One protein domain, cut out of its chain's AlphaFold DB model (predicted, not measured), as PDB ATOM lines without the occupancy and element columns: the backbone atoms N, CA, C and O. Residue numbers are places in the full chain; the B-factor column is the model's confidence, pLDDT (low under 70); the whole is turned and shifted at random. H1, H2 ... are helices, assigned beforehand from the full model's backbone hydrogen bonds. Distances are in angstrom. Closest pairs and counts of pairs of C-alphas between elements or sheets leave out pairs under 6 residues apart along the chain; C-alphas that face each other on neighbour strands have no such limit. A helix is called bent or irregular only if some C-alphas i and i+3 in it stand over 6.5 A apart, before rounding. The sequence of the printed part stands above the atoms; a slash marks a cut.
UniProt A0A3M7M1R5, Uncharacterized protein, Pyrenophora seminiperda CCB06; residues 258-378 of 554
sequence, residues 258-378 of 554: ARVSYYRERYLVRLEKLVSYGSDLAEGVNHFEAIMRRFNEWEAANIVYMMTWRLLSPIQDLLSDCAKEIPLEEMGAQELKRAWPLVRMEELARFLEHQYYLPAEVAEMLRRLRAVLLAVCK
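AT A GLANCE: This is residues 258 to 378 of the 554 residues of an uncharacterized protein of Pyrenophora seminiperda CCB06 (UniProt A0A3M7M1R5). A rod of helices: bent H1 and the long H2 fold back along each other, with H3, H4 and H5 covering one side. H1b, H2, H4 and H5 form an up-and-down bundle, each running against the one before. The printed part has 121 residues, with five named helices, H1 to H5 in order along the chain, that hold 106 of them, and no named strand; its class is all helix, and the whole is compact, with a radius of gyration of the C-alphas of 15.3 A and spans of 55 by 23 by 21 A.

HOW THE PARTS SIT: H1, residues 258 to 294, assigned as one helix by its hydrogen bonds, is bent: C-alphas 276 and 279 are 6.8 A apart, between arms H1a, 258 to 276, and H1b, 279 to 294. H2, residues 297 to 325, forms a hairpin with H1b; closest C-alphas Ile 291 and Ala 300, 6.1 A. H5, residues 360 to 377, touches H2; closest C-alphas Thr 308 and Met 365, 4.9 A. H4, residues 342 to 353, forms a hairpin with H5. H3, residues 330 to 339, touches H1a at its residues 271 to 275 alone. O i to N i+4 pairs are within hydrogen-bond range throughout, except H2, 20 of 25.

IN THESE COORDINATES: H1a begins at C-alpha 258 (74.474, -14.750, -22.978); H2 measures 40.6 A; H5 ends at C-alpha 377 (52.172, -15.261, -3.661).

THE WHOLE: The printed part has no cut, and no printed residue is under 70.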
ATOM      1  N   ALA A 258      75.169 -15.560 -21.983       76.38
ATOM      2  CA  ALA A 258      74.474 -14.750 -22.978       76.38
ATOM      3  C   ALA A 258      72.970 -15.068 -23.035       76.38
ATOM      4  O   ALA A 258      72.146 -14.154 -23.083       76.38
ATOM      5  N   ARG A 259      72.592 -16.354 -22.979       77.44
ATOM      6  CA  ARG A 259      71.179 -16.770 -22.947       77.44
ATOM      7  C   ARG A 259      70.478 -16.305 -21.676       77.44
ATOM      8  O   ARG A 259      69.377 -15.771 -21.764       77.44
ATOM      9  N   VAL A 260      71.107 -16.480 -20.514       82.00
ATOM     10  CA  VAL A 260      70.554 -16.024 -19.228       82.00
ATOM     11  C   VAL A 260      70.343 -14.514 -19.250       82.00
ATOM     12  O   VAL A 260      69.270 -14.051 -18.877       82.00
ATOM     13  N   SER A 261      71.322 -13.754 -19.745       83.25
ATOM     14  CA  SER A 261      71.226 -12.293 -19.846       83.25
ATOM     15  C   SER A 261      70.072 -11.861 -20.755       83.25
ATOM     16  O   SER A 261      69.248 -11.046 -20.350       83.25
ATOM     17  N   TYR A 262      69.943 -12.483 -21.931       83.81
ATOM     18  CA  TYR A 262      68.847 -12.221 -22.869       83.81
ATOM     19  C   TYR A 262      67.462 -12.457 -22.246       83.81
ATOM     20  O   TYR A 262      66.573 -11.608 -22.339       83.81
ATOM     21  N   TYR A 263      67.265 -13.600 -21.583       80.50
ATOM     22  CA  TYR A 263      65.984 -13.884 -20.940       80.50
ATOM     23  C   TYR A 263      65.728 -12.973 -19.736       80.50
ATOM     24  O   TYR A 263      64.582 -12.593 -19.506       80.50
ATOM     25  N   ARG A 264      66.777 -12.562 -19.011       83.56
ATOM     26  CA  ARG A 264      66.665 -11.636 -17.881       83.56
ATOM     27  C   ARG A 264      66.232 -10.237 -18.311       83.56
ATOM     28  O   ARG A 264      65.351  -9.666 -17.681       83.56
ATOM     29  N   GLU A 265      66.780  -9.701 -19.400       84.88
ATOM     30  CA  GLU A 265      66.327  -8.418 -19.960       84.88
ATOM     31  C   GLU A 265      64.845  -8.472 -20.344       84.88
ATOM     32  O   GLU A 265      64.057  -7.596 -19.987       84.88
ATOM     33  N   ARG A 266      64.431  -9.550 -21.017       84.12
ATOM     34  CA  ARG A 266      63.032  -9.743 -21.412       84.12
ATOM     35  C   ARG A 266      62.105  -9.925 -20.209       84.12
ATOM     36  O   ARG A 266      60.973  -9.442 -20.234       84.12
ATOM     37  N   TYR A 267      62.581 -10.607 -19.170       86.62
ATOM     38  CA  TYR A 267      61.886 -10.751 -17.896       86.62
ATOM     39  C   TYR A 267      61.653  -9.388 -17.236       86.62
ATOM     40  O   TYR A 267      60.520  -9.100 -16.865       86.62
ATOM     41  N   LEU A 268      62.670  -8.521 -17.177       87.75
ATOM     42  CA  LEU A 268      62.536  -7.169 -16.621       87.75
ATOM     43  C   LEU A 268      61.497  -6.334 -17.379       87.75
ATOM     44  O   LEU A 268      60.609  -5.766 -16.756       87.75
ATOM     45  N   VAL A 269      61.519  -6.345 -18.716       88.94
ATOM     46  CA  VAL A 269      60.519  -5.624 -19.532       88.94
ATOM     47  C   VAL A 269      59.094  -6.126 -19.262       88.94
ATOM     48  O   VAL A 269      58.139  -5.346 -19.204       88.94
ATOM     49  N   ARG A 270      58.913  -7.441 -19.091       88.00
ATOM     50  CA  ARG A 270      57.604  -8.009 -18.734       88.00
ATOM     51  C   ARG A 270      57.201  -7.652 -17.306       88.00
ATOM     52  O   ARG A 270      56.026  -7.373 -17.081       88.00
ATOM     53  N   LEU A 271      58.148  -7.640 -16.371       90.38
ATOM     54  CA  LEU A 271      57.915  -7.256 -14.983       90.38
ATOM     55  C   LEU A 271      57.489  -5.789 -14.884       90.38
ATOM     56  O   LEU A 271      56.477  -5.507 -14.255       90.38
ATOM     57  N   GLU A 272      58.162  -4.877 -15.589       91.62
ATOM     58  CA  GLU A 272      57.762  -3.467 -15.697       91.62
ATOM     59  C   GLU A 272      56.331  -3.329 -16.227       91.62
ATOM     60  O   GLU A 272      55.515  -2.581 -15.684       91.62
ATOM     61  N   LYS A 273      55.982  -4.112 -17.255       92.38
ATOM     62  CA  LYS A 273      54.617  -4.139 -17.785       92.38
ATOM     63  C   LYS A 273      53.612  -4.673 -16.758       92.38
ATOM     64  O   LYS A 273      52.530  -4.109 -16.629       92.38
ATOM     65  N   LEU A 274      53.948  -5.720 -16.007       93.44
ATOM     66  CA  LEU A 274      53.100  -6.236 -14.927       93.44
ATOM     67  C   LEU A 274      52.916  -5.201 -13.806       93.44
ATOM     68  O   LEU A 274      51.798  -5.000 -13.338       93.44
ATOM     69  N   VAL A 275      53.981  -4.493 -13.427       94.38
ATOM     70  CA  VAL A 275      53.935  -3.390 -12.458       94.38
ATOM     71  C   VAL A 275      53.014  -2.272 -12.950       94.38
ATOM     72  O   VAL A 275      52.224  -1.759 -12.160       94.38
ATOM     73  N   SER A 276      53.029  -1.952 -14.251       94.81
ATOM     74  CA  SER A 276      52.174  -0.900 -14.820       94.81
ATOM     75  C   SER A 276      50.669  -1.155 -14.657       94.81
ATOM     76  O   SER A 276      49.906  -0.203 -14.554       94.81
ATOM     77  N   TYR A 277      50.237  -2.417 -14.536       94.75
ATOM     78  CA  TYR A 277      48.834  -2.752 -14.263       94.75
ATOM     79  C   TYR A 277      48.410  -2.512 -12.804       94.75
ATOM     80  O   TYR A 277      47.226  -2.630 -12.493       94.75
ATOM     81  N   GLY A 278      49.335  -2.197 -11.893       92.81
ATOM     82  CA  GLY A 278      49.037  -2.034 -10.467       92.81
ATOM     83  C   GLY A 278      48.019  -0.930 -10.171       92.81
ATOM     84  O   GLY A 278      47.089  -1.150  -9.391       92.81
ATOM     85  N   SER A 279      48.145   0.229 -10.832       93.44
ATOM     86  CA  SER A 279      47.185   1.336 -10.706       93.44
ATOM     87  C   SER A 279      45.803   0.943 -11.214       93.44
ATOM     88  O   SER A 279      44.806   1.166 -10.528       93.44
ATOM     89  N   ASP A 280      45.756   0.296 -12.376       93.81
ATOM     90  CA  ASP A 280      44.511  -0.075 -13.042       93.81
ATOM     91  C   ASP A 280      43.779  -1.176 -12.263       93.81
ATOM     92  O   ASP A 280      42.553  -1.165 -12.162       93.81
ATOM     93  N   LEU A 281      44.521  -2.103 -11.643       93.50
ATOM     94  CA  LEU A 281      43.974  -3.084 -10.704       93.50
ATOM     95  C   LEU A 281      43.380  -2.406  -9.466       93.50
ATOM     96  O   LEU A 281      42.288  -2.777  -9.038       93.50
ATOM     97  N   ALA A 282      44.062  -1.413  -8.889       93.50
ATOM     98  CA  ALA A 282      43.548  -0.682  -7.730       93.50
ATOM     99  C   ALA A 282      42.267   0.090  -8.067       93.50
ATOM    100  O   ALA A 282      41.298   0.045  -7.305       93.50
ATOM    101  N   GLU A 283      42.235   0.744  -9.226       93.94
ATOM    102  CA  GLU A 283      41.051   1.422  -9.744       93.94
ATOM    103  C   GLU A 283      39.917   0.433 -10.047       93.94
ATOM    104  O   GLU A 283      38.765   0.674  -9.684       93.94
ATOM    105  N   GLY A 284      40.224  -0.718 -10.642       92.19
ATOM    106  CA  GLY A 284      39.236  -1.752 -10.921       92.19
ATOM    107  C   GLY A 284      38.601  -2.341  -9.660       92.19
ATOM    108  O   GLY A 284      37.380  -2.499  -9.607       92.19
ATOM    109  N   VAL A 285      39.397  -2.575  -8.611       92.81
ATOM    110  CA  VAL A 285      38.897  -3.006  -7.296       92.81
ATOM    111  C   VAL A 285      38.050  -1.907  -6.639       92.81
ATOM    112  O   VAL A 285      36.961  -2.204  -6.152       92.81
ATOM    113  N   ASN A 286      38.477  -0.637  -6.692       92.69
ATOM    114  CA  ASN A 286      37.682   0.498  -6.194       92.69
ATOM    115  C   ASN A 286      36.304   0.566  -6.860       92.69
ATOM    116  O   ASN A 286      35.287   0.733  -6.185       92.69
ATOM    117  N   HIS A 287      36.266   0.440  -8.186       90.94
ATOM    118  CA  HIS A 287      35.018   0.476  -8.926       90.94
ATOM    119  C   HIS A 287      34.134  -0.728  -8.579       90.94
ATOM    120  O   HIS A 287      32.934  -0.554  -8.368       90.94
ATOM    121  N   PHE A 288      34.710  -1.930  -8.458       88.75
ATOM    122  CA  PHE A 288      33.959  -3.120  -8.060       88.75
ATOM    123  C   PHE A 288      33.315  -2.942  -6.678       88.75
ATOM    124  O   PHE A 288      32.109  -3.131  -6.528       88.75
ATOM    125  N   GLU A 289      34.079  -2.488  -5.681       88.56
ATOM    126  CA  GLU A 289      33.563  -2.199  -4.337       88.56
ATOM    127  C   GLU A 289      32.464  -1.123  -4.344       88.56
ATOM    128  O   GLU A 289      31.471  -1.241  -3.620       88.56
ATOM    129  N   ALA A 290      32.610  -0.080  -5.165       88.69
ATOM    130  CA  ALA A 290      31.616   0.984  -5.281       88.69
ATOM    131  C   ALA A 290      30.282   0.473  -5.847       88.69
ATOM    132  O   ALA A 290      29.216   0.860  -5.359       88.69
ATOM    133  N   ILE A 291      30.331  -0.422  -6.835       88.44
ATOM    134  CA  ILE A 291      29.128  -1.020  -7.423       88.44
ATOM    135  C   ILE A 291      28.440  -1.974  -6.461       88.44
ATOM    136  O   ILE A 291      27.213  -1.931  -6.345       88.44
ATOM    137  N   MET A 292      29.211  -2.773  -5.725       80.88
ATOM    138  CA  MET A 292      28.663  -3.671  -4.708       80.88
ATOM    139  C   MET A 292      27.836  -2.922  -3.649       80.88
ATOM    140  O   MET A 292      26.942  -3.510  -3.050       80.88
ATOM    141  N   ARG A 293      28.078  -1.616  -3.442       81.69
ATOM    142  CA  ARG A 293      27.287  -0.766  -2.533       81.69
ATOM    143  C   ARG A 293      26.025  -0.168  -3.161       81.69
ATOM    144  O   ARG A 293      25.103   0.171  -2.428       81.69
ATOM    145  N   ARG A 294      25.991   0.028  -4.484       78.62
ATOM    146  CA  ARG A 294      24.918   0.757  -5.192       78.62
ATOM    147  C   ARG A 294      23.907  -0.146  -5.908       78.62
ATOM    148  O   ARG A 294      22.888   0.369  -6.350       78.62
ATOM    149  N   PHE A 295      24.170  -1.455  -5.998       70.94
ATOM    150  CA  PHE A 295      23.298  -2.465  -6.621       70.94
ATOM    151  C   PHE A 295      22.808  -2.079  -8.031       70.94
ATOM    152  O   PHE A 295      21.614  -2.087  -8.317       70.94
ATOM    153  N   ASN A 296      23.743  -1.750  -8.929       83.56
ATOM    154  CA  ASN A 296      23.447  -1.524 -10.346       83.56
ATOM    155  C   ASN A 296      23.981  -2.681 -11.201       83.56
ATOM    156  O   ASN A 296      25.189  -2.817 -11.390       83.56
ATOM    157  N   GLU A 297      23.075  -3.505 -11.731       81.44
ATOM    158  CA  GLU A 297      23.410  -4.709 -12.505       81.44
ATOM    159  C   GLU A 297      24.162  -4.405 -13.809       81.44
ATOM    160  O   GLU A 297      25.099  -5.118 -14.173       81.44
ATOM    161  N   TRP A 298      23.792  -3.328 -14.510       84.81
ATOM    162  CA  TRP A 298      24.422  -2.971 -15.784       84.81
ATOM    163  C   TRP A 298      25.856  -2.478 -15.583       84.81
ATOM    164  O   TRP A 298      26.777  -2.893 -16.291       84.81
ATOM    165  N   GLU A 299      26.059  -1.623 -14.581       86.25
ATOM    166  CA  GLU A 299      27.397  -1.161 -14.225       86.25
ATOM    167  C   GLU A 299      28.246  -2.337 -13.699       86.25
ATOM    168  O   GLU A 299      29.419  -2.446 -14.062       86.25
ATOM    169  N   ALA A 300      27.656  -3.261 -12.925       85.56
ATOM    170  CA  ALA A 300      28.334  -4.465 -12.434       85.56
ATOM    171  C   ALA A 300      28.851  -5.340 -13.577       85.56
ATOM    172  O   ALA A 300      30.022  -5.727 -13.573       85.56
ATOM    173  N   ALA A 301      28.021  -5.593 -14.592       86.38
ATOM    174  CA  ALA A 301      28.425  -6.353 -15.769       86.38
ATOM    175  C   ALA A 301      29.600  -5.687 -16.509       86.38
ATOM    176  O   ALA A 301      30.541  -6.367 -16.927       86.38
ATOM    177  N   ASN A 302      29.591  -4.354 -16.628       88.81
ATOM    178  CA  ASN A 302      30.669  -3.611 -17.281       88.81
ATOM    179  C   ASN A 302      31.988  -3.679 -16.492       88.81
ATOM    180  O   ASN A 302      33.052  -3.872 -17.083       88.81
ATOM    181  N   ILE A 303      31.935  -3.582 -15.159       91.38
ATOM    182  CA  ILE A 303      33.133  -3.746 -14.323       91.38
ATOM    183  C   ILE A 303      33.666  -5.165 -14.399       91.38
ATOM    184  O   ILE A 303      34.869  -5.338 -14.569       91.38
ATOM    185  N   VAL A 304      32.803  -6.177 -14.290       91.88
ATOM    186  CA  VAL A 304      33.223  -7.580 -14.384       91.88
ATOM    187  C   VAL A 304      33.901  -7.826 -15.730       91.88
ATOM    188  O   VAL A 304      34.971  -8.434 -15.776       91.88
ATOM    189  N   TYR A 305      33.350  -7.287 -16.820       91.62
ATOM    190  CA  TYR A 305      33.976  -7.354 -18.139       91.62
ATOM    191  C   TYR A 305      35.349  -6.667 -18.168       91.62
ATOM    192  O   TYR A 305      36.324  -7.257 -18.640       91.62
ATOM    193  N   MET A 306      35.446  -5.442 -17.649       93.19
ATOM    194  CA  MET A 306      36.689  -4.672 -17.594       93.19
ATOM    195  C   MET A 306      37.764  -5.405 -16.772       93.19
ATOM    196  O   MET A 306      38.852  -5.665 -17.284       93.19
ATOM    197  N   MET A 307      37.431  -5.836 -15.555       93.06
ATOM    198  CA  MET A 307      38.323  -6.586 -14.669       93.06
ATOM    199  C   MET A 307      38.792  -7.888 -15.316       93.06
ATOM    200  O   MET A 307      39.985  -8.178 -15.335       93.06
ATOM    201  N   THR A 308      37.875  -8.662 -15.897       93.19
ATOM    202  CA  THR A 308      38.196  -9.982 -16.458       93.19
ATOM    203  C   THR A 308      39.032  -9.872 -17.726       93.19
ATOM    204  O   THR A 308      40.080 -10.508 -17.836       93.19
ATOM    205  N   TRP A 309      38.587  -9.068 -18.693       93.19
ATOM    206  CA  TRP A 309      39.125  -9.104 -20.055       93.19
ATOM    207  C   TRP A 309      40.160  -8.023 -20.341       93.19
ATOM    208  O   TRP A 309      41.010  -8.234 -21.202       93.19
ATOM    209  N   ARG A 310      40.120  -6.881 -19.644       92.50
ATOM    210  CA  ARG A 310      41.105  -5.806 -19.848       92.50
ATOM    211  C   ARG A 310      42.263  -5.855 -18.863       92.50
ATOM    212  O   ARG A 310      43.355  -5.448 -19.242       92.50
ATOM    213  N   LEU A 311      42.042  -6.363 -17.649       94.25
ATOM    214  CA  LEU A 311      43.076  -6.415 -16.611       94.25
ATOM    215  C   LEU A 311      43.580  -7.838 -16.380       94.25
ATOM    216  O   LEU A 311      44.724  -8.152 -16.697       94.25
ATOM    217  N   LEU A 312      42.726  -8.730 -15.879       94.56
ATOM    218  CA  LEU A 312      43.155 -10.053 -15.428       94.56
ATOM    219  C   LEU A 312      43.599 -10.964 -16.578       94.56
ATOM    220  O   LEU A 312      44.567 -11.699 -16.402       94.56
ATOM    221  N   SER A 313      42.948 -10.921 -17.748       93.50
ATOM    222  CA  SER A 313      43.368 -11.752 -18.889       93.50
ATOM    223  C   SER A 313      44.761 -11.375 -19.408       93.50
ATOM    224  O   SER A 313      45.610 -12.262 -19.420       93.50
ATOM    225  N   PRO A 314      45.068 -10.106 -19.747       94.19
ATOM    226  CA  PRO A 314      46.413  -9.744 -20.198       94.19
ATOM    227  C   PRO A 314      47.507 -10.016 -19.159       94.19
ATOM    228  O   PRO A 314      48.611 -10.421 -19.520       94.19
ATOM    229  N   ILE A 315      47.207  -9.821 -17.870       94.12
ATOM    230  CA  ILE A 315      48.136 -10.138 -16.777       94.12
ATOM    231  C   ILE A 315      48.396 -11.643 -16.722       94.12
ATOM    232  O   ILE A 315      49.546 -12.069 -16.635       94.12
ATOM    233  N   GLN A 316      47.340 -12.454 -16.799       92.69
ATOM    234  CA  GLN A 316      47.466 -13.905 -16.811       92.69
ATOM    235  C   GLN A 316      48.266 -14.397 -18.021       92.69
ATOM    236  O   GLN A 316      49.120 -15.267 -17.857       92.69
ATOM    237  N   ASP A 317      48.027 -13.834 -19.205       91.31
ATOM    238  CA  ASP A 317      48.753 -14.195 -20.423       91.31
ATOM    239  C   ASP A 317      50.249 -13.878 -20.265       91.31
ATOM    240  O   ASP A 317      51.089 -14.753 -20.475       91.31
ATOM    241  N   LEU A 318      50.590 -12.685 -19.757       90.25
ATOM    242  CA  LEU A 318      51.975 -12.300 -19.456       90.25
ATOM    243  C   LEU A 318      52.636 -13.216 -18.421       90.25
ATOM    244  O   LEU A 318      53.796 -13.591 -18.594       90.25
ATOM    245  N   LEU A 319      51.923 -13.591 -17.356       89.06
ATOM    246  CA  LEU A 319      52.432 -14.523 -16.347       89.06
ATOM    247  C   LEU A 319      52.638 -15.927 -16.926       89.06
ATOM    248  O   LEU A 319      53.624 -16.583 -16.594       89.06
ATOM    249  N   SER A 320      51.754 -16.374 -17.820       88.44
ATOM    250  CA  SER A 320      51.888 -17.662 -18.506       88.44
ATOM    251  C   SER A 320      53.076 -17.681 -19.475       88.44
ATOM    252  O   SER A 320      53.798 -18.675 -19.541       88.44
ATOM    253  N   ASP A 321      53.339 -16.564 -20.159       85.19
ATOM    254  CA  ASP A 321      54.519 -16.394 -21.005       85.19
ATOM    255  C   ASP A 321      55.806 -16.372 -20.175       85.19
ATOM    256  O   ASP A 321      56.811 -16.952 -20.584       85.19
ATOM    257  N   CYS A 322      55.780 -15.745 -18.992       82.06
ATOM    258  CA  CYS A 322      56.902 -15.802 -18.056       82.06
ATOM    259  C   CYS A 322      57.141 -17.243 -17.590       82.06
ATOM    260  O   CYS A 322      58.265 -17.724 -17.676       82.06
ATOM    261  N   ALA A 323      56.094 -17.977 -17.200       82.19
ATOM    262  CA  ALA A 323      56.210 -19.359 -16.729       82.19
ATOM    263  C   ALA A 323      56.867 -20.319 -17.745       82.19
ATOM    264  O   ALA A 323      57.503 -21.284 -17.333       82.19
ATOM    265  N   LYS A 324      56.746 -20.052 -19.055       79.88
ATOM    266  CA  LYS A 324      57.402 -20.835 -20.119       79.88
ATOM    267  C   LYS A 324      58.891 -20.516 -20.302       79.88
ATOM    268  O   LYS A 324      59.613 -21.339 -20.853       79.88
ATOM    269  N   GLU A 325      59.337 -19.324 -19.906       78.19
ATOM    270  CA  GLU A 325      60.705 -18.838 -20.130       78.19
ATOM    271  C   GLU A 325      61.487 -18.731 -18.813       78.19
ATOM    272  O   GLU A 325      62.330 -19.576 -18.520       78.19
ATOM    273  N   ILE A 326      61.198 -17.698 -18.016       74.00
ATOM    274  CA  ILE A 326      61.706 -17.517 -16.654       74.00
ATOM    275  C   ILE A 326      60.485 -17.303 -15.757       74.00
ATOM    276  O   ILE A 326      59.836 -16.252 -15.863       74.00
ATOM    277  N   PRO A 327      60.143 -18.280 -14.900       78.50
ATOM    278  CA  PRO A 327      59.017 -18.134 -13.996       78.50
ATOM    279  C   PRO A 327      59.258 -16.965 -13.038       78.50
ATOM    280  O   PRO A 327      60.398 -16.592 -12.772       78.50
ATOM    281  N   LEU A 328      58.171 -16.379 -12.528       81.94
ATOM    282  CA  LEU A 328      58.240 -15.210 -11.654       81.94
ATOM    283  C   LEU A 328      59.144 -15.494 -10.444       81.94
ATOM    284  O   LEU A 328      58.814 -16.322  -9.591       81.94
ATOM    285  N   GLU A 329      60.274 -14.793 -10.400       85.31
ATOM    286  CA  GLU A 329      61.284 -14.935  -9.359       85.31
ATOM    287  C   GLU A 329      60.831 -14.246  -8.066       85.31
ATOM    288  O   GLU A 329      59.982 -13.352  -8.076       85.31
ATOM    289  N   GLU A 330      61.456 -14.594  -6.941       85.25
ATOM    290  CA  GLU A 330      61.151 -13.999  -5.634       85.25
ATOM    291  C   GLU A 330      61.284 -12.470  -5.631       85.25
ATOM    292  O   GLU A 330      60.422 -11.780  -5.089       85.25
ATOM    293  N   MET A 331      62.322 -11.936  -6.284       84.50
ATOM    294  CA  MET A 331      62.551 -10.492  -6.414       84.50
ATOM    295  C   MET A 331      61.424  -9.809  -7.194       84.50
ATOM    296  O   MET A 331      60.864  -8.818  -6.731       84.50
ATOM    297  N   GLY A 332      61.033 -10.369  -8.345       86.56
ATOM    298  CA  GLY A 332      59.944  -9.803  -9.146       86.56
ATOM    299  C   GLY A 332      58.594  -9.913  -8.444       86.56
ATOM    300  O   GLY A 332      57.810  -8.968  -8.444       86.56
ATOM    301  N   ALA A 333      58.339 -11.022  -7.749       89.50
ATOM    302  CA  ALA A 333      57.149 -11.160  -6.922       89.50
ATOM    303  C   ALA A 333      57.109 -10.141  -5.776       89.50
ATOM    304  O   ALA A 333      56.036  -9.633  -5.463       89.50
ATOM    305  N   GLN A 334      58.245  -9.804  -5.157       89.12
ATOM    306  CA  GLN A 334      58.304  -8.737  -4.153       89.12
ATOM    307  C   GLN A 334      57.984  -7.359  -4.742       89.12
ATOM    308  O   GLN A 334      57.293  -6.577  -4.091       89.12
ATOM    309  N   GLU A 335      58.433  -7.063  -5.964       90.75
ATOM    310  CA  GLU A 335      58.068  -5.817  -6.645       90.75
ATOM    311  C   GLU A 335      56.568  -5.753  -6.946       90.75
ATOM    312  O   GLU A 335      55.918  -4.760  -6.614       90.75
ATOM    313  N   LEU A 336      55.982  -6.840  -7.456       91.56
ATOM    314  CA  LEU A 336      54.535  -6.919  -7.678       91.56
ATOM    315  C   LEU A 336      53.746  -6.814  -6.367       91.56
ATOM    316  O   LEU A 336      52.731  -6.125  -6.325       91.56
ATOM    317  N   LYS A 337      54.242  -7.402  -5.270       92.38
ATOM    318  CA  LYS A 337      53.639  -7.264  -3.932       92.38
ATOM    319  C   LYS A 337      53.582  -5.822  -3.434       92.38
ATOM    320  O   LYS A 337      52.694  -5.500  -2.653       92.38
ATOM    321  N   ARG A 338      54.513  -4.966  -3.863       91.50
ATOM    322  CA  ARG A 338      54.521  -3.534  -3.523       91.50
ATOM    323  C   ARG A 338      53.641  -2.710  -4.459       91.50
ATOM    324  O   ARG A 338      53.039  -1.741  -4.013       91.50
ATOM    325  N   ALA A 339      53.593  -3.073  -5.739       91.88
ATOM    326  CA  ALA A 339      52.878  -2.317  -6.762       91.88
ATOM    327  C   ALA A 339      51.372  -2.620  -6.811       91.88
ATOM    328  O   ALA A 339      50.589  -1.773  -7.238       91.88
ATOM    329  N   TRP A 340      50.958  -3.831  -6.435       95.31
ATOM    330  CA  TRP A 340      49.580  -4.290  -6.594       95.31
ATOM    331  C   TRP A 340      48.786  -4.229  -5.285       95.31
ATOM    332  O   TRP A 340      49.338  -4.470  -4.209       95.31
ATOM    333  N   PRO A 341      47.463  -3.996  -5.350       94.75
ATOM    334  CA  PRO A 341      46.582  -3.972  -4.182       94.75
ATOM    335  C   PRO A 341      46.240  -5.395  -3.692       94.75
ATOM    336  O   PRO A 341      45.068  -5.751  -3.566       94.75
ATOM    337  N   LEU A 342      47.254  -6.228  -3.420       92.69
ATOM    338  CA  LEU A 342      47.087  -7.668  -3.171       92.69
ATOM    339  C   LEU A 342      46.117  -7.986  -2.032       92.69
ATOM    340  O   LEU A 342      45.254  -8.838  -2.204       92.69
ATOM    341  N   VAL A 343      46.206  -7.269  -0.908       92.88
ATOM    342  CA  VAL A 343      45.318  -7.482   0.251       92.88
ATOM    343  C   VAL A 343      43.850  -7.339  -0.153       92.88
ATOM    344  O   VAL A 343      43.028  -8.199   0.149       92.88
ATOM    345  N   ARG A 344      43.533  -6.295  -0.923       92.88
ATOM    346  CA  ARG A 344      42.167  -6.025  -1.386       92.88
ATOM    347  C   ARG A 344      41.722  -7.000  -2.471       92.88
ATOM    348  O   ARG A 344      40.561  -7.388  -2.521       92.88
ATOM    349  N   MET A 345      42.642  -7.433  -3.331       93.50
ATOM    350  CA  MET A 345      42.371  -8.480  -4.318       93.50
ATOM    351  C   MET A 345      42.068  -9.827  -3.649       93.50
ATOM    352  O   MET A 345      41.172 -10.539  -4.095       93.50
ATOM    353  N   GLU A 346      42.771 -10.174  -2.571       94.00
ATOM    354  CA  GLU A 346      42.492 -11.373  -1.776       94.00
ATOM    355  C   GLU A 346      41.156 -11.277  -1.035       94.00
ATOM    356  O   GLU A 346      40.423 -12.262  -0.972       94.00
ATOM    357  N   GLU A 347      40.822 -10.108  -0.487       92.75
ATOM    358  CA  GLU A 347      39.515  -9.851   0.127       92.75
ATOM    359  C   GLU A 347      38.384  -9.971  -0.892       92.75
ATOM    360  O   GLU A 347      37.382 -10.626  -0.611       92.75
ATOM    361  N   LEU A 348      38.565  -9.417  -2.094       91.69
ATOM    362  CA  LEU A 348      37.627  -9.570  -3.203       91.69
ATOM    363  C   LEU A 348      37.476 -11.041  -3.607       91.69
ATOM    364  O   LEU A 348      36.354 -11.518  -3.766       91.69
ATOM    365  N   ALA A 349      38.582 -11.778  -3.741       92.81
ATOM    366  CA  ALA A 349      38.542 -13.204  -4.051       92.81
ATOM    367  C   ALA A 349      37.770 -13.978  -2.973       92.81
ATOM    368  O   ALA A 349      36.824 -14.690  -3.297       92.81
ATOM    369  N   ARG A 350      38.096 -13.764  -1.691       93.44
ATOM    370  CA  ARG A 350      37.378 -14.363  -0.560       93.44
ATOM    371  C   ARG A 350      35.897 -13.993  -0.580       93.44
ATOM    372  O   ARG A 350      35.060 -14.874  -0.436       93.44
ATOM    373  N   PHE A 351      35.552 -12.728  -0.798       91.62
ATOM    374  CA  PHE A 351      34.160 -12.283  -0.869       91.62
ATOM    375  C   PHE A 351      33.373 -13.029  -1.952       91.62
ATOM    376  O   PHE A 351      32.267 -13.501  -1.686       91.62
ATOM    377  N   LEU A 352      33.953 -13.160  -3.150       90.75
ATOM    378  CA  LEU A 352      33.340 -13.869  -4.271       90.75
ATOM    379  C   LEU A 352      33.211 -15.369  -3.992       90.75
ATOM    380  O   LEU A 352      32.200 -15.958  -4.342       90.75
ATOM    381  N   GLU A 353      34.182 -15.988  -3.322       91.81
ATOM    382  CA  GLU A 353      34.140 -17.414  -2.964       91.81
ATOM    383  C   GLU A 353      33.014 -17.779  -1.997       91.81
ATOM    384  O   GLU A 353      32.499 -18.893  -2.055       91.81
ATOM    385  N   HIS A 354      32.630 -16.854  -1.115       91.12
ATOM    386  CA  HIS A 354      31.564 -17.074  -0.138       91.12
ATOM    387  C   HIS A 354      30.157 -16.856  -0.724       91.12
ATOM    388  O   HIS A 354      29.168 -17.024  -0.010       91.12
ATOM    389  N   GLN A 355      30.034 -16.489  -2.007       88.12
ATOM    390  CA  GLN A 355      28.733 -16.335  -2.658       88.12
ATOM    391  C   GLN A 355      28.188 -17.694  -3.118       88.12
ATOM    392  O   GLN A 355      28.834 -18.414  -3.874       88.12
ATOM    393  N   TYR A 356      26.959 -18.024  -2.709       83.00
ATOM    394  CA  TYR A 356      26.298 -19.291  -3.060       83.00
ATOM    395  C   TYR A 356      25.940 -19.416  -4.549       83.00
ATOM    396  O   TYR A 356      25.838 -20.528  -5.064       83.00
ATOM    397  N   TYR A 357      25.741 -18.295  -5.246       87.44
ATOM    398  CA  TYR A 357      25.390 -18.270  -6.664       87.44
ATOM    399  C   TYR A 357      26.170 -17.163  -7.378       87.44
ATOM    400  O   TYR A 357      25.858 -15.982  -7.228       87.44
ATOM    401  N   LEU A 358      27.195 -17.545  -8.146       87.19
ATOM    402  CA  LEU A 358      27.943 -16.622  -9.000       87.19
ATOM    403  C   LEU A 358      27.551 -16.814 -10.468       87.19
ATOM    404  O   LEU A 358      27.613 -17.941 -10.966       87.19
ATOM    405  N   PRO A 359      27.235 -15.727 -11.192       88.94
ATOM    406  CA  PRO A 359      27.161 -15.756 -12.647       88.94
ATOM    407  C   PRO A 359      28.477 -16.254 -13.261       88.94
ATOM    408  O   PRO A 359      29.558 -16.034 -12.703       88.94
ATOM    409  N   ALA A 360      28.398 -16.901 -14.426       88.38
ATOM    410  CA  ALA A 360      29.547 -17.533 -15.077       88.38
ATOM    411  C   ALA A 360      30.696 -16.542 -15.342       88.38
ATOM    412  O   ALA A 360      31.868 -16.882 -15.188       88.38
ATOM    413  N   GLU A 361      30.365 -15.300 -15.679       88.88
ATOM    414  CA  GLU A 361      31.311 -14.216 -15.933       88.88
ATOM    415  C   GLU A 361      32.078 -13.822 -14.663       88.88
ATOM    416  O   GLU A 361      33.285 -13.585 -14.709       88.88
ATOM    417  N   VAL A 362      31.396 -13.800 -13.515       90.31
ATOM    418  CA  VAL A 362      32.002 -13.479 -12.214       90.31
ATOM    419  C   VAL A 362      32.838 -14.654 -11.706       90.31
ATOM    420  O   VAL A 362      33.915 -14.452 -11.145       90.31
ATOM    421  N   ALA A 363      32.393 -15.889 -11.952       90.94
ATOM    422  CA  ALA A 363      33.169 -17.088 -11.654       90.94
ATOM    423  C   ALA A 363      34.474 -17.142 -12.471       90.94
ATOM    424  O   ALA A 363      35.531 -17.481 -11.937       90.94
ATOM    425  N   GLU A 364      34.427 -16.752 -13.748       91.38
ATOM    426  CA  GLU A 364      35.614 -16.644 -14.598       91.38
ATOM    427  C   GLU A 364      36.560 -15.537 -14.108       91.38
ATOM    428  O   GLU A 364      37.766 -15.767 -14.001       91.38
ATOM    429  N   MET A 365      36.027 -14.373 -13.724       94.81
ATOM    430  CA  MET A 365      36.810 -13.311 -13.082       94.81
ATOM    431  C   MET A 365      37.543 -13.831 -11.836       94.81
ATOM    432  O   MET A 365      38.754 -13.642 -11.710       94.81
ATOM    433  N   LEU A 366      36.836 -14.541 -10.947       93.94
ATOM    434  CA  LEU A 366      37.398 -15.145  -9.736       93.94
ATOM    435  C   LEU A 366      38.494 -16.170 -10.061       93.94
ATOM    436  O   LEU A 366      39.553 -16.167  -9.431       93.94
ATOM    437  N   ARG A 367      38.279 -17.030 -11.064       93.94
ATOM    438  CA  ARG A 367      39.275 -18.019 -11.506       93.94
ATOM    439  C   ARG A 367      40.578 -17.343 -11.934       93.94
ATOM    440  O   ARG A 367      41.658 -17.795 -11.551       93.94
ATOM    441  N   ARG A 368      40.487 -16.258 -12.707       93.62
ATOM    442  CA  ARG A 368      41.660 -15.499 -13.169       93.62
ATOM    443  C   ARG A 368      42.329 -14.745 -12.030       93.62
ATOM    444  O   ARG A 368      43.548 -14.801 -11.905       93.62
ATOM    445  N   LEU A 369      41.539 -14.122 -11.157       93.56
ATOM    446  CA  LEU A 369      42.030 -13.440  -9.961       93.56
ATOM    447  C   LEU A 369      42.859 -14.386  -9.079       93.56
ATOM    448  O   LEU A 369      43.975 -14.047  -8.695       93.56
ATOM    449  N   ARG A 370      42.372 -15.612  -8.845       92.94
ATOM    450  CA  ARG A 370      43.108 -16.661  -8.120       92.94
ATOM    451  C   ARG A 370      44.411 -17.055  -8.805       92.94
ATOM    452  O   ARG A 370      45.425 -17.187  -8.129       92.94
ATOM    453  N   ALA A 371      44.395 -17.253 -10.123       90.00
ATOM    454  CA  ALA A 371      45.597 -17.622 -10.870       90.00
ATOM    455  C   ALA A 371      46.687 -16.542 -10.749       90.00
ATOM    456  O   ALA A 371      47.852 -16.861 -10.515       90.00
ATOM    457  N   VAL A 372      46.287 -15.272 -10.842       92.81
ATOM    458  CA  VAL A 372      47.177 -14.115 -10.692       92.81
ATOM    459  C   VAL A 372      47.722 -14.016  -9.262       92.81
ATOM    460  O   VAL A 372      48.935 -13.913  -9.079       92.81
ATOM    461  N   LEU A 373      46.858 -14.119  -8.245       92.12
ATOM    462  CA  LEU A 373      47.269 -14.102  -6.836       92.12
ATOM    463  C   LEU A 373      48.221 -15.257  -6.500       92.12
ATOM    464  O   LEU A 373      49.238 -15.049  -5.844       92.12
ATOM    465  N   LEU A 374      47.936 -16.468  -6.988       90.44
ATOM    466  CA  LEU A 374      48.774 -17.641  -6.751       90.44
ATOM    467  C   LEU A 374      50.184 -17.452  -7.320       90.44
ATOM    468  O   LEU A 374      51.153 -17.760  -6.629       90.44
ATOM    469  N   ALA A 375      50.293 -16.925  -8.542       87.38
ATOM    470  CA  ALA A 375      51.575 -16.693  -9.199       87.38
ATOM    471  C   ALA A 375      52.455 -15.699  -8.422       87.38
ATOM    472  O   ALA A 375      53.654 -15.921  -8.281       87.38
ATOM    473  N   VAL A 376      51.864 -14.632  -7.875       89.25
ATOM    474  CA  VAL A 376      52.603 -13.614  -7.104       89.25
ATOM    475  C   VAL A 376      52.909 -14.079  -5.676       89.25
ATOM    476  O   VAL A 376      53.979 -13.792  -5.136       89.25
ATOM    477  N   CYS A 377      51.991 -14.806  -5.038       86.50
ATOM    478  CA  CYS A 377      52.172 -15.261  -3.661       86.50
ATOM    479  C   CYS A 377      53.108 -16.471  -3.548       86.50
ATOM    480  O   CYS A 377      53.770 -16.611  -2.517       86.50
ATOM    481  N   LYS A 378      53.214 -17.300  -4.594       86.12
ATOM    482  CA  LYS A 378      54.111 -18.464  -4.664       86.12
ATOM    483  C   LYS A 378      55.110 -18.324  -5.826       86.12
ATOM    484  O   LYS A 378      54.962 -19.024  -6.829       86.12
TER     485      LYS A 378